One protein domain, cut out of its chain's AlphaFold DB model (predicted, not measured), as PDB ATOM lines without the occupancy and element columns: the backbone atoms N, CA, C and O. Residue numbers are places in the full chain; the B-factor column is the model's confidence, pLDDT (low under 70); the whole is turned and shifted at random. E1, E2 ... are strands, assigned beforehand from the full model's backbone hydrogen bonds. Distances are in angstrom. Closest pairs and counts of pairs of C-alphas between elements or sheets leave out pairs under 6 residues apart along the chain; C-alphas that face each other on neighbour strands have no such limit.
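What this domain is: This is residues 90 to 156 of the 167 residues of an uncharacterized protein of Pseudobacteriovorax antillogorgiicola (UniProt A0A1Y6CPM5). One long, twisted two-stranded ribbon, the hairpin of E2 and E3, runs the length of the domain, and shorter strands widen it into a single curled sheet: E1 beside E2, and the small hairpin of E4 and E5 on the E3 side. E1 pairs with residues 110 to 114 of E2, while E4 pairs with residues 126 to 130 of E3. The 67 printed residues hold no named helix and five named strands, E1 to E5, in the same order along the chain and across the sheet, all antiparallel: a meander, each strand the antiparallel neighbour of the one before. The class is all strand. The whole is elongated, 43 by 22 by 18 A, and only just loose, close to compact, with a radius of gyration of the C-alphas of 13.2 A.

Where its parts are: Find C-alpha 90 at (97.571, 121.211, -0.860), where E1 begins; it takes residues 90 to 94. Go on to C-alpha 106 at (85.330, 133.507, 18.099), from which E2, residues 106 to 116, runs 32.7 A. E3, residues 119 to 131, is the longest strand by residues and spans 32.1 A; look for its bend of 68 degrees at residue 122. E4 is residues 140 to 144, 13.0 A, and E5 is residues 150 to 155, 14.0 A, ending at C-alpha 155 at (76.749, 130.456, 6.511).

How they stand to each other: Start at E1, an edge strand, which forms a hairpin with E2 at 155 degrees between their directions; N 91 and O 113 are 2.9 A apart. E2 and E3 form a hairpin at 159 degrees, where you find N 108 and O 129 at 2.8 A and N 116 and O 119 at 2.9 A. E3 and E4 form a hairpin at 145 degrees, with N 142 and O 128 at 2.8 A. E4 and E5 form a hairpin at 162 degrees, with N 141 and O 154 at 2.8 A; E5 is the other edge strand. E1 is apart from E4 and E5, and E2 is apart from E5. The sheet is strongly twisted: its C-alphas lie up to 5.8 A off their best plane, and from edge to edge the strands' lines turn by 61 degrees and the way across by 86 degrees.

The domain as a whole: The two C-alphas farthest apart are those of Pro 103 and Glu 117, at 44.2 A. The printed part has no cut. The link from E1 to E2, 11 residues, is long; E3 to E4 is short, and E2 to E3 and E4 to E5 are tight. Mean pLDDT of the printed part is 96.5, and no printed residue is under 70.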
ATOM      1  N   TYR A  90      97.819 120.308  -1.978       95.56
ATOM      2  CA  TYR A  90      97.571 121.211  -0.860       95.56
ATOM      3  C   TYR A  90      96.830 120.501   0.268       95.56
ATOM      4  O   TYR A  90      96.058 119.568   0.038       95.56
ATOM      5  N   ILE A  91      97.052 120.980   1.486       96.75
ATOM      6  CA  ILE A  91      96.290 120.612   2.679       96.75
ATOM      7  C   ILE A  91      95.687 121.868   3.307       96.75
ATOM      8  O   ILE A  91      96.198 122.976   3.122       96.75
ATOM      9  N   LEU A  92      94.589 121.700   4.043       97.56
ATOM     10  CA  LEU A  92      94.012 122.759   4.866       97.56
ATOM     11  C   LEU A  92      94.393 122.529   6.326       97.56
ATOM     12  O   LEU A  92      94.081 121.491   6.903       97.56
ATOM     13  N   GLU A  93      95.056 123.515   6.915       97.88
ATOM     14  CA  GLU A  93      95.509 123.503   8.301       97.88
ATOM     15  C   GLU A  93      94.647 124.471   9.120       97.88
ATOM     16  O   GLU A  93      94.562 125.661   8.807       97.88
ATOM     17  N   LYS A  94      93.996 123.974  10.176       97.81
ATOM     18  CA  LYS A  94      93.280 124.818  11.140       97.81
ATOM     19  C   LYS A  94      94.298 125.491  12.064       97.81
ATOM     20  O   LYS A  94      95.093 124.801  12.694       97.81
ATOM     21  N   GLY A  95      94.257 126.817  12.156       97.75
ATOM     22  CA  GLY A  95      95.072 127.574  13.101       97.75
ATOM     23  C   GLY A  95      94.429 127.711  14.482       97.75
ATOM     24  O   GLY A  95      93.358 127.169  14.758       97.75
ATOM     25  N   GLU A  96      95.098 128.458  15.356       97.69
ATOM     26  CA  GLU A  96      94.635 128.690  16.723       97.69
ATOM     27  C   GLU A  96      93.371 129.558  16.753       97.69
ATOM     28  O   GLU A  96      93.289 130.607  16.108       97.69
ATOM     29  N   THR A  97      92.370 129.113  17.514       97.75
ATOM     30  CA  THR A  97      91.129 129.862  17.711       97.75
ATOM     31  C   THR A  97      91.391 131.075  18.599       97.75
ATOM     32  O   THR A  97      91.818 130.938  19.741       97.75
ATOM     33  N   THR A  98      91.069 132.269  18.104       98.12
ATOM     34  CA  THR A  98      91.077 133.489  18.917       98.12
ATOM     35  C   THR A  98      89.703 133.674  19.548       98.12
ATOM     36  O   THR A  98      88.733 134.012  18.865       98.12
ATOM     37  N   ALA A  99      89.613 133.433  20.854       97.50
ATOM     38  CA  ALA A  99      88.399 133.680  21.618       97.50
ATOM     39  C   ALA A  99      88.289 135.169  21.970       97.50
ATOM     40  O   ALA A  99      89.206 135.750  22.550       97.50
ATOM     41  N   PHE A 100      87.150 135.782  21.656       95.50
ATOM     42  CA  PHE A 100      86.884 137.175  22.010       95.50
ATOM     43  C   PHE A 100      85.858 137.274  23.137       95.50
ATOM     44  O   PHE A 100      85.032 136.382  23.351       95.50
ATOM     45  N   LYS A 101      85.872 138.392  23.870       95.12
ATOM     46  CA  LYS A 101      84.832 138.688  24.863       95.12
ATOM     47  C   LYS A 101      83.502 138.960  24.149       95.12
ATOM     48  O   LYS A 101      83.476 139.565  23.082       95.12
ATOM     49  N   HIS A 102      82.393 138.510  24.738       88.12
ATOM     50  CA  HIS A 102      81.049 138.831  24.239       88.12
ATOM     51  C   HIS A 102      80.897 140.359  24.074       88.12
ATOM     52  O   HIS A 102      81.345 141.088  24.967       88.12
ATOM     53  N   PRO A 103      80.303 140.862  22.974       93.56
ATOM     54  CA  PRO A 103      79.494 140.160  21.964       93.56
ATOM     55  C   PRO A 103      80.253 139.675  20.722       93.56
ATOM     56  O   PRO A 103      79.623 139.292  19.742       93.56
ATOM     57  N   LEU A 104      81.586 139.709  20.721       95.44
ATOM     58  CA  LEU A 104      82.340 139.326  19.532       95.44
ATOM     59  C   LEU A 104      82.374 137.793  19.353       95.44
ATOM     60  O   LEU A 104      82.545 137.079  20.356       95.44
ATOM     61  N   PRO A 105      82.228 137.302  18.104       96.75
ATOM     62  CA  PRO A 105      82.360 135.884  17.765       96.75
ATOM     63  C   PRO A 105      83.796 135.402  17.956       96.75
ATOM     64  O   PRO A 105      84.727 136.203  17.875       96.75
ATOM     65  N   ASN A 106      83.995 134.099  18.153       97.94
ATOM     66  CA  ASN A 106      85.330 133.507  18.099       97.94
ATOM     67  C   ASN A 106      85.814 133.438  16.644       97.94
ATOM     68  O   ASN A 106      85.035 133.184  15.725       97.94
ATOM     69  N   TYR A 107      87.114 133.639  16.440       97.94
ATOM     70  CA  TYR A 107      87.756 133.604  15.125       97.94
ATOM     71  C   TYR A 107      88.595 132.340  14.956       97.94
ATOM     72  O   TYR A 107      89.380 131.989  15.838       97.94
ATOM     73  N   ILE A 108      88.462 131.675  13.808       98.00
ATOM     74  CA  ILE A 108      89.132 130.409  13.501       98.00
ATOM     75  C   ILE A 108      89.809 130.507  12.121       98.00
ATOM     76  O   ILE A 108      89.135 130.378  11.096       98.00
ATOM     77  N   PRO A 109      91.128 130.746  12.039       98.25
ATOM     78  CA  PRO A 109      91.836 130.809  10.761       98.25
ATOM     79  C   PRO A 109      92.048 129.419  10.148       98.25
ATOM     80  O   PRO A 109      92.362 128.462  10.856       98.25
ATOM     81  N   PHE A 110      91.970 129.320   8.818       98.19
ATOM     82  CA  PHE A 110      92.410 128.139   8.068       98.19
ATOM     83  C   PHE A 110      93.423 128.524   6.994       98.19
ATOM     84  O   PHE A 110      93.171 129.395   6.152       98.19
ATOM     85  N   PHE A 111      94.560 127.839   7.004       98.06
ATOM     86  CA  PHE A 111      95.660 128.047   6.075       98.06
ATOM     87  C   PHE A 111      95.624 126.994   4.974       98.06
ATOM     88  O   PHE A 111      95.426 125.812   5.247       98.06
ATOM     89  N   GLN A 112      95.836 127.421   3.733       97.50
ATOM     90  CA  GLN A 112      96.174 126.504   2.655       97.50
ATOM     91  C   GLN A 112      97.692 126.348   2.644       97.50
ATOM     92  O   GLN A 112      98.413 127.341   2.527       97.50
ATOM     93  N   VAL A 113      98.160 125.111   2.779       97.56
ATOM     94  CA  VAL A 113      99.583 124.768   2.751       97.56
ATOM     95  C   VAL A 113      99.851 123.977   1.483       97.56
ATOM     96  O   VAL A 113      99.275 122.905   1.291       97.56
ATOM     97  N   THR A 114     100.698 124.512   0.610       95.94
ATOM     98  CA  THR A 114     101.101 123.851  -0.635       95.94
ATOM     99  C   THR A 114     102.356 123.028  -0.378       95.94
ATOM    100  O   THR A 114     103.346 123.545   0.140       95.94
ATOM    101  N   MET A 115     102.316 121.754  -0.759       97.00
ATOM    102  CA  MET A 115     103.362 120.767  -0.519       97.00
ATOM    103  C   MET A 115     103.958 120.277  -1.840       97.00
ATOM    104  O   MET A 115     103.236 120.057  -2.816       97.00
ATOM    105  N   LEU A 116     105.269 120.043  -1.847       96.12
ATOM    106  CA  LEU A 116     105.979 119.331  -2.908       96.12
ATOM    107  C   LEU A 116     107.015 118.406  -2.277       96.12
ATOM    108  O   LEU A 116     107.900 118.887  -1.575       96.12
ATOM    109  N   GLU A 117     106.903 117.098  -2.529       93.62
ATOM    110  CA  GLU A 117     107.845 116.089  -2.007       93.62
ATOM    111  C   GLU A 117     108.110 116.262  -0.498       93.62
ATOM    112  O   GLU A 117     109.251 116.343  -0.046       93.62
ATOM    113  N   ASP A 118     107.032 116.417   0.275       93.31
ATOM    114  CA  ASP A 118     107.042 116.618   1.732       93.31
ATOM    115  C   ASP A 118     107.672 117.933   2.224       93.31
ATOM    116  O   ASP A 118     107.817 118.152   3.429       93.31
ATOM    117  N   LYS A 119     107.985 118.861   1.316       96.00
ATOM    118  CA  LYS A 119     108.406 120.224   1.653       96.00
ATOM    119  C   LYS A 119     107.237 121.188   1.534       96.00
ATOM    120  O   LYS A 119     106.531 121.203   0.526       96.00
ATOM    121  N   VAL A 120     107.074 122.036   2.547       97.06
ATOM    122  CA  VAL A 120     106.158 123.180   2.493       97.06
ATOM    123  C   VAL A 120     106.737 124.204   1.521       97.06
ATOM    124  O   VAL A 120     107.822 124.733   1.756       97.06
ATOM    125  N   LEU A 121     106.017 124.470   0.436       96.38
ATOM    126  CA  LEU A 121     106.377 125.507  -0.530       96.38
ATOM    127  C   LEU A 121     105.795 126.862  -0.144       96.38
ATOM    128  O   LEU A 121     106.475 127.877  -0.246       96.38
ATOM    129  N   ASP A 122     104.531 126.869   0.276       96.12
ATOM    130  CA  ASP A 122     103.799 128.090   0.594       96.12
ATOM    131  C   ASP A 122     102.729 127.817   1.656       96.12
ATOM    132  O   ASP A 122     102.210 126.701   1.769       96.12
ATOM    133  N   ARG A 123     102.400 128.847   2.436       96.62
ATOM    134  CA  ARG A 123     101.380 128.818   3.483       96.62
ATOM    135  C   ARG A 123     100.735 130.189   3.598       96.62
ATOM    136  O   ARG A 123     101.358 131.134   4.075       96.62
ATOM    137  N   TYR A 124      99.453 130.280   3.262       96.62
ATOM    138  CA  TYR A 124      98.702 131.529   3.385       96.62
ATOM    139  C   TYR A 124      97.290 131.304   3.923       96.62
ATOM    140  O   TYR A 124      96.704 130.225   3.812       96.62
ATOM    141  N   LEU A 125      96.743 132.347   4.549       97.94
ATOM    142  CA  LEU A 125      95.399 132.334   5.116       97.94
ATOM    143  C   LEU A 125      94.370 132.274   3.982       97.94
ATOM    144  O   LEU A 125      94.216 133.240   3.234       97.94
ATOM    145  N   ARG A 126      93.660 131.148   3.864       98.06
ATOM    146  CA  ARG A 126      92.673 130.924   2.800       98.06
ATOM    147  C   ARG A 126      91.239 131.105   3.284       98.06
ATOM    148  O   ARG A 126      90.421 131.611   2.521       98.06
ATOM    149  N   TYR A 127      90.940 130.753   4.536       98.25
ATOM    150  CA  TYR A 127      89.597 130.923   5.096       98.25
ATOM    151  C   TYR A 127      89.605 131.533   6.495       98.25
ATOM    152  O   TYR A 127      90.572 131.411   7.252       98.25
ATOM    153  N   ARG A 128      88.486 132.175   6.839       98.44
ATOM    154  CA  ARG A 128      88.172 132.685   8.177       98.44
ATOM    155  C   ARG A 128      86.853 132.083   8.639       98.44
ATOM    156  O   ARG A 128      85.818 132.362   8.044       98.44
ATOM    157  N   GLY A 129      86.906 131.247   9.665       98.06
ATOM    158  CA  GLY A 129      85.730 130.752  10.366       98.06
ATOM    159  C   GLY A 129      85.339 131.689  11.503       98.06
ATOM    160  O   GLY A 129      86.209 132.258  12.168       98.06
ATOM    161  N   TRP A 130      84.038 131.816  11.719       98.19
ATOM    162  CA  TRP A 130      83.438 132.589  12.794       98.19
ATOM    163  C   TRP A 130      82.409 131.737  13.524       98.19
ATOM    164  O   TRP A 130      81.559 131.118  12.889       98.19
ATOM    165  N   ASP A 131      82.524 131.727  14.844       97.19
ATOM    166  CA  ASP A 131      81.672 131.008  15.791       97.19
ATOM    167  C   ASP A 131      80.991 132.069  16.672       97.19
ATOM    168  O   ASP A 131      81.608 132.659  17.570       97.19
ATOM    169  N   PHE A 132      79.760 132.433  16.307       95.56
ATOM    170  CA  PHE A 132      78.987 133.504  16.933       95.56
ATOM    171  C   PHE A 132      78.362 133.054  18.246       95.56
ATOM    172  O   PHE A 132      78.320 133.846  19.193       95.56
ATOM    173  N   ASN A 133      77.877 131.814  18.310       93.62
ATOM    174  CA  ASN A 133      77.189 131.288  19.488       93.62
ATOM    175  C   ASN A 133      78.152 130.670  20.532       93.62
ATOM    176  O   ASN A 133      77.741 130.438  21.672       93.62
ATOM    177  N   LYS A 134      79.437 130.509  20.189       94.19
ATOM    178  CA  LYS A 134      80.521 129.967  21.027       94.19
ATOM    179  C   LYS A 134      80.338 128.501  21.399       94.19
ATOM    180  O   LYS A 134      80.771 128.090  22.479       94.19
ATOM    181  N   ASP A 135      79.719 127.720  20.524       93.56
ATOM    182  CA  ASP A 135      79.550 126.276  20.698       93.56
ATOM    183  C   ASP A 135      80.734 125.453  20.144       93.56
ATOM    184  O   ASP A 135      80.814 124.241  20.367       93.56
ATOM    185  N   GLY A 136      81.692 126.121  19.491       92.31
ATOM    186  CA  GLY A 136      82.878 125.511  18.893       92.31
ATOM    187  C   GLY A 136      82.703 125.073  17.436       92.31
ATOM    188  O   GLY A 136      83.671 124.573  16.845       92.31
ATOM    189  N   PHE A 137      81.524 125.272  16.847       95.12
ATOM    190  CA  PHE A 137      81.234 125.062  15.433       95.12
ATOM    191  C   PHE A 137      81.300 126.380  14.649       95.12
ATOM    192  O   PHE A 137      81.333 127.471  15.206       95.12
ATOM    193  N   ILE A 138      81.450 126.281  13.325       96.69
ATOM    194  CA  ILE A 138      81.579 127.458  12.459       96.69
ATOM    195  C   ILE A 138      80.208 127.815  11.906       96.69
ATOM    196  O   ILE A 138      79.699 127.118  11.034       96.69
ATOM    197  N   ASP A 139      79.705 128.966  12.328       96.50
ATOM    198  CA  ASP A 139      78.449 129.551  11.862       96.50
ATOM    199  C   ASP A 139      78.622 130.329  10.545       96.50
ATOM    200  O   ASP A 139      77.709 130.444   9.727       96.50
ATOM    201  N   MET A 140      79.806 130.910  10.314       97.44
ATOM    202  CA  MET A 140      80.129 131.623   9.073       97.44
ATOM    203  C   MET A 140      81.556 131.339   8.621       97.44
ATOM    204  O   MET A 140      82.514 131.486   9.378       97.44
ATOM    205  N   LEU A 141      81.709 131.014   7.339       97.88
ATOM    206  CA  LEU A 141      82.990 130.797   6.682       97.88
ATOM    207  C   LEU A 141      83.203 131.844   5.584       97.88
ATOM    208  O   LEU A 141      82.456 131.897   4.603       97.88
ATOM    209  N   GLU A 142      84.247 132.656   5.718       98.19
ATOM    210  CA  GLU A 142      84.715 133.553   4.661       98.19
ATOM    211  C   GLU A 142      85.851 132.897   3.871       98.19
ATOM    212  O   GLU A 142      86.823 132.410   4.452       98.19
ATOM    213  N   GLU A 143      85.763 132.927   2.543       97.94
ATOM    214  CA  GLU A 143      86.854 132.552   1.644       97.94
ATOM    215  C   GLU A 143      87.630 133.794   1.219       97.94
ATOM    216  O   GLU A 143      87.047 134.781   0.761       97.94
ATOM    217  N   LEU A 144      88.953 133.740   1.354       98.31
ATOM    218  CA  LEU A 144      89.850 134.825   0.996       98.31
ATOM    219  C   LEU A 144      90.526 134.552  -0.348       98.31
ATOM    220  O   LEU A 144      90.985 133.446  -0.639       98.31
ATOM    221  N   GLY A 145      90.630 135.600  -1.157       96.06
ATOM    222  CA  GLY A 145      91.452 135.593  -2.357       96.06
ATOM    223  C   GLY A 145      92.946 135.715  -2.047       96.06
ATOM    224  O   GLY A 145      93.322 135.975  -0.904       96.06
ATOM    225  N   PRO A 146      93.811 135.619  -3.071       92.56
ATOM    226  CA  PRO A 146      95.261 135.784  -2.906       92.56
ATOM    227  C   PRO A 146      95.672 137.135  -2.297       92.56
ATOM    228  O   PRO A 146      96.695 137.233  -1.636       92.56
ATOM    229  N   SER A 147      94.861 138.182  -2.480       95.31
ATOM    230  CA  SER A 147      95.088 139.511  -1.891       95.31
ATOM    231  C   SER A 147      94.666 139.629  -0.420       95.31
ATOM    232  O   SER A 147      94.739 140.715   0.148       95.31
ATOM    233  N   GLY A 148      94.140 138.557   0.184       94.25
ATOM    234  CA  GLY A 148      93.562 138.571   1.529       94.25
ATOM    235  C   GLY A 148      92.172 139.211   1.620       94.25
ATOM    236  O   GLY A 148      91.587 139.248   2.703       94.25
ATOM    237  N   LYS A 149      91.618 139.703   0.501       97.12
ATOM    238  CA  LYS A 149      90.241 140.216   0.428       97.12
ATOM    239  C   LYS A 149      89.233 139.065   0.392       97.12
ATOM    240  O   LYS A 149      89.480 138.046  -0.250       97.12
ATOM    241  N   THR A 150      88.081 139.259   1.027       98.19
ATOM    242  CA  THR A 150      86.970 138.297   1.006       98.19
ATOM    243  C   THR A 150      86.417 138.142  -0.413       98.19
ATOM    244  O   THR A 150      86.018 139.126  -1.031       98.19
ATOM    245  N   GLN A 151      86.394 136.910  -0.922       97.81
ATOM    246  CA  GLN A 151      85.797 136.546  -2.212       97.81
ATOM    247  C   GLN A 151      84.376 136.012  -2.054       97.81
ATOM    248  O   GLN A 151      83.509 136.317  -2.867       97.81
ATOM    249  N   SER A 152      84.129 135.213  -1.017       97.69
ATOM    250  CA  SER A 152      82.804 134.663  -0.746       97.69
ATOM    251  C   SER A 152      82.564 134.516   0.754       97.69
ATOM    252  O   SER A 152      83.505 134.458   1.550       97.69
ATOM    253  N   ARG A 153      81.287 134.486   1.138       97.56
ATOM    254  CA  ARG A 153      80.834 134.181   2.497       97.56
ATOM    255  C   ARG A 153      79.778 133.102   2.428       97.56
ATOM    256  O   ARG A 153      78.868 133.187   1.603       97.56
ATOM    257  N   LYS A 154      79.896 132.114   3.302       97.12
ATOM    258  CA  LYS A 154      78.938 131.027   3.449       97.12
ATOM    259  C   LYS A 154      78.559 130.908   4.920       97.12
ATOM    260  O   LYS A 154      79.359 131.265   5.781       97.12
ATOM    261  N   PHE A 155      77.351 130.442   5.184       97.00
ATOM    262  CA  PHE A 155      76.749 130.456   6.511       97.00
ATOM    263  C   PHE A 155      76.174 129.081   6.827       97.00
ATOM    264  O   PHE A 155      75.776 128.369   5.907       97.00
ATOM    265  N   ASP A 156      76.154 128.739   8.103       93.88
ATOM    266  CA  ASP A 156      75.367 127.668   8.697       93.88
ATOM    267  C   ASP A 156      74.241 128.345   9.494       93.88
ATOM    268  O   ASP A 156      74.450 128.861  10.590       93.88
TER     269      ASP A 156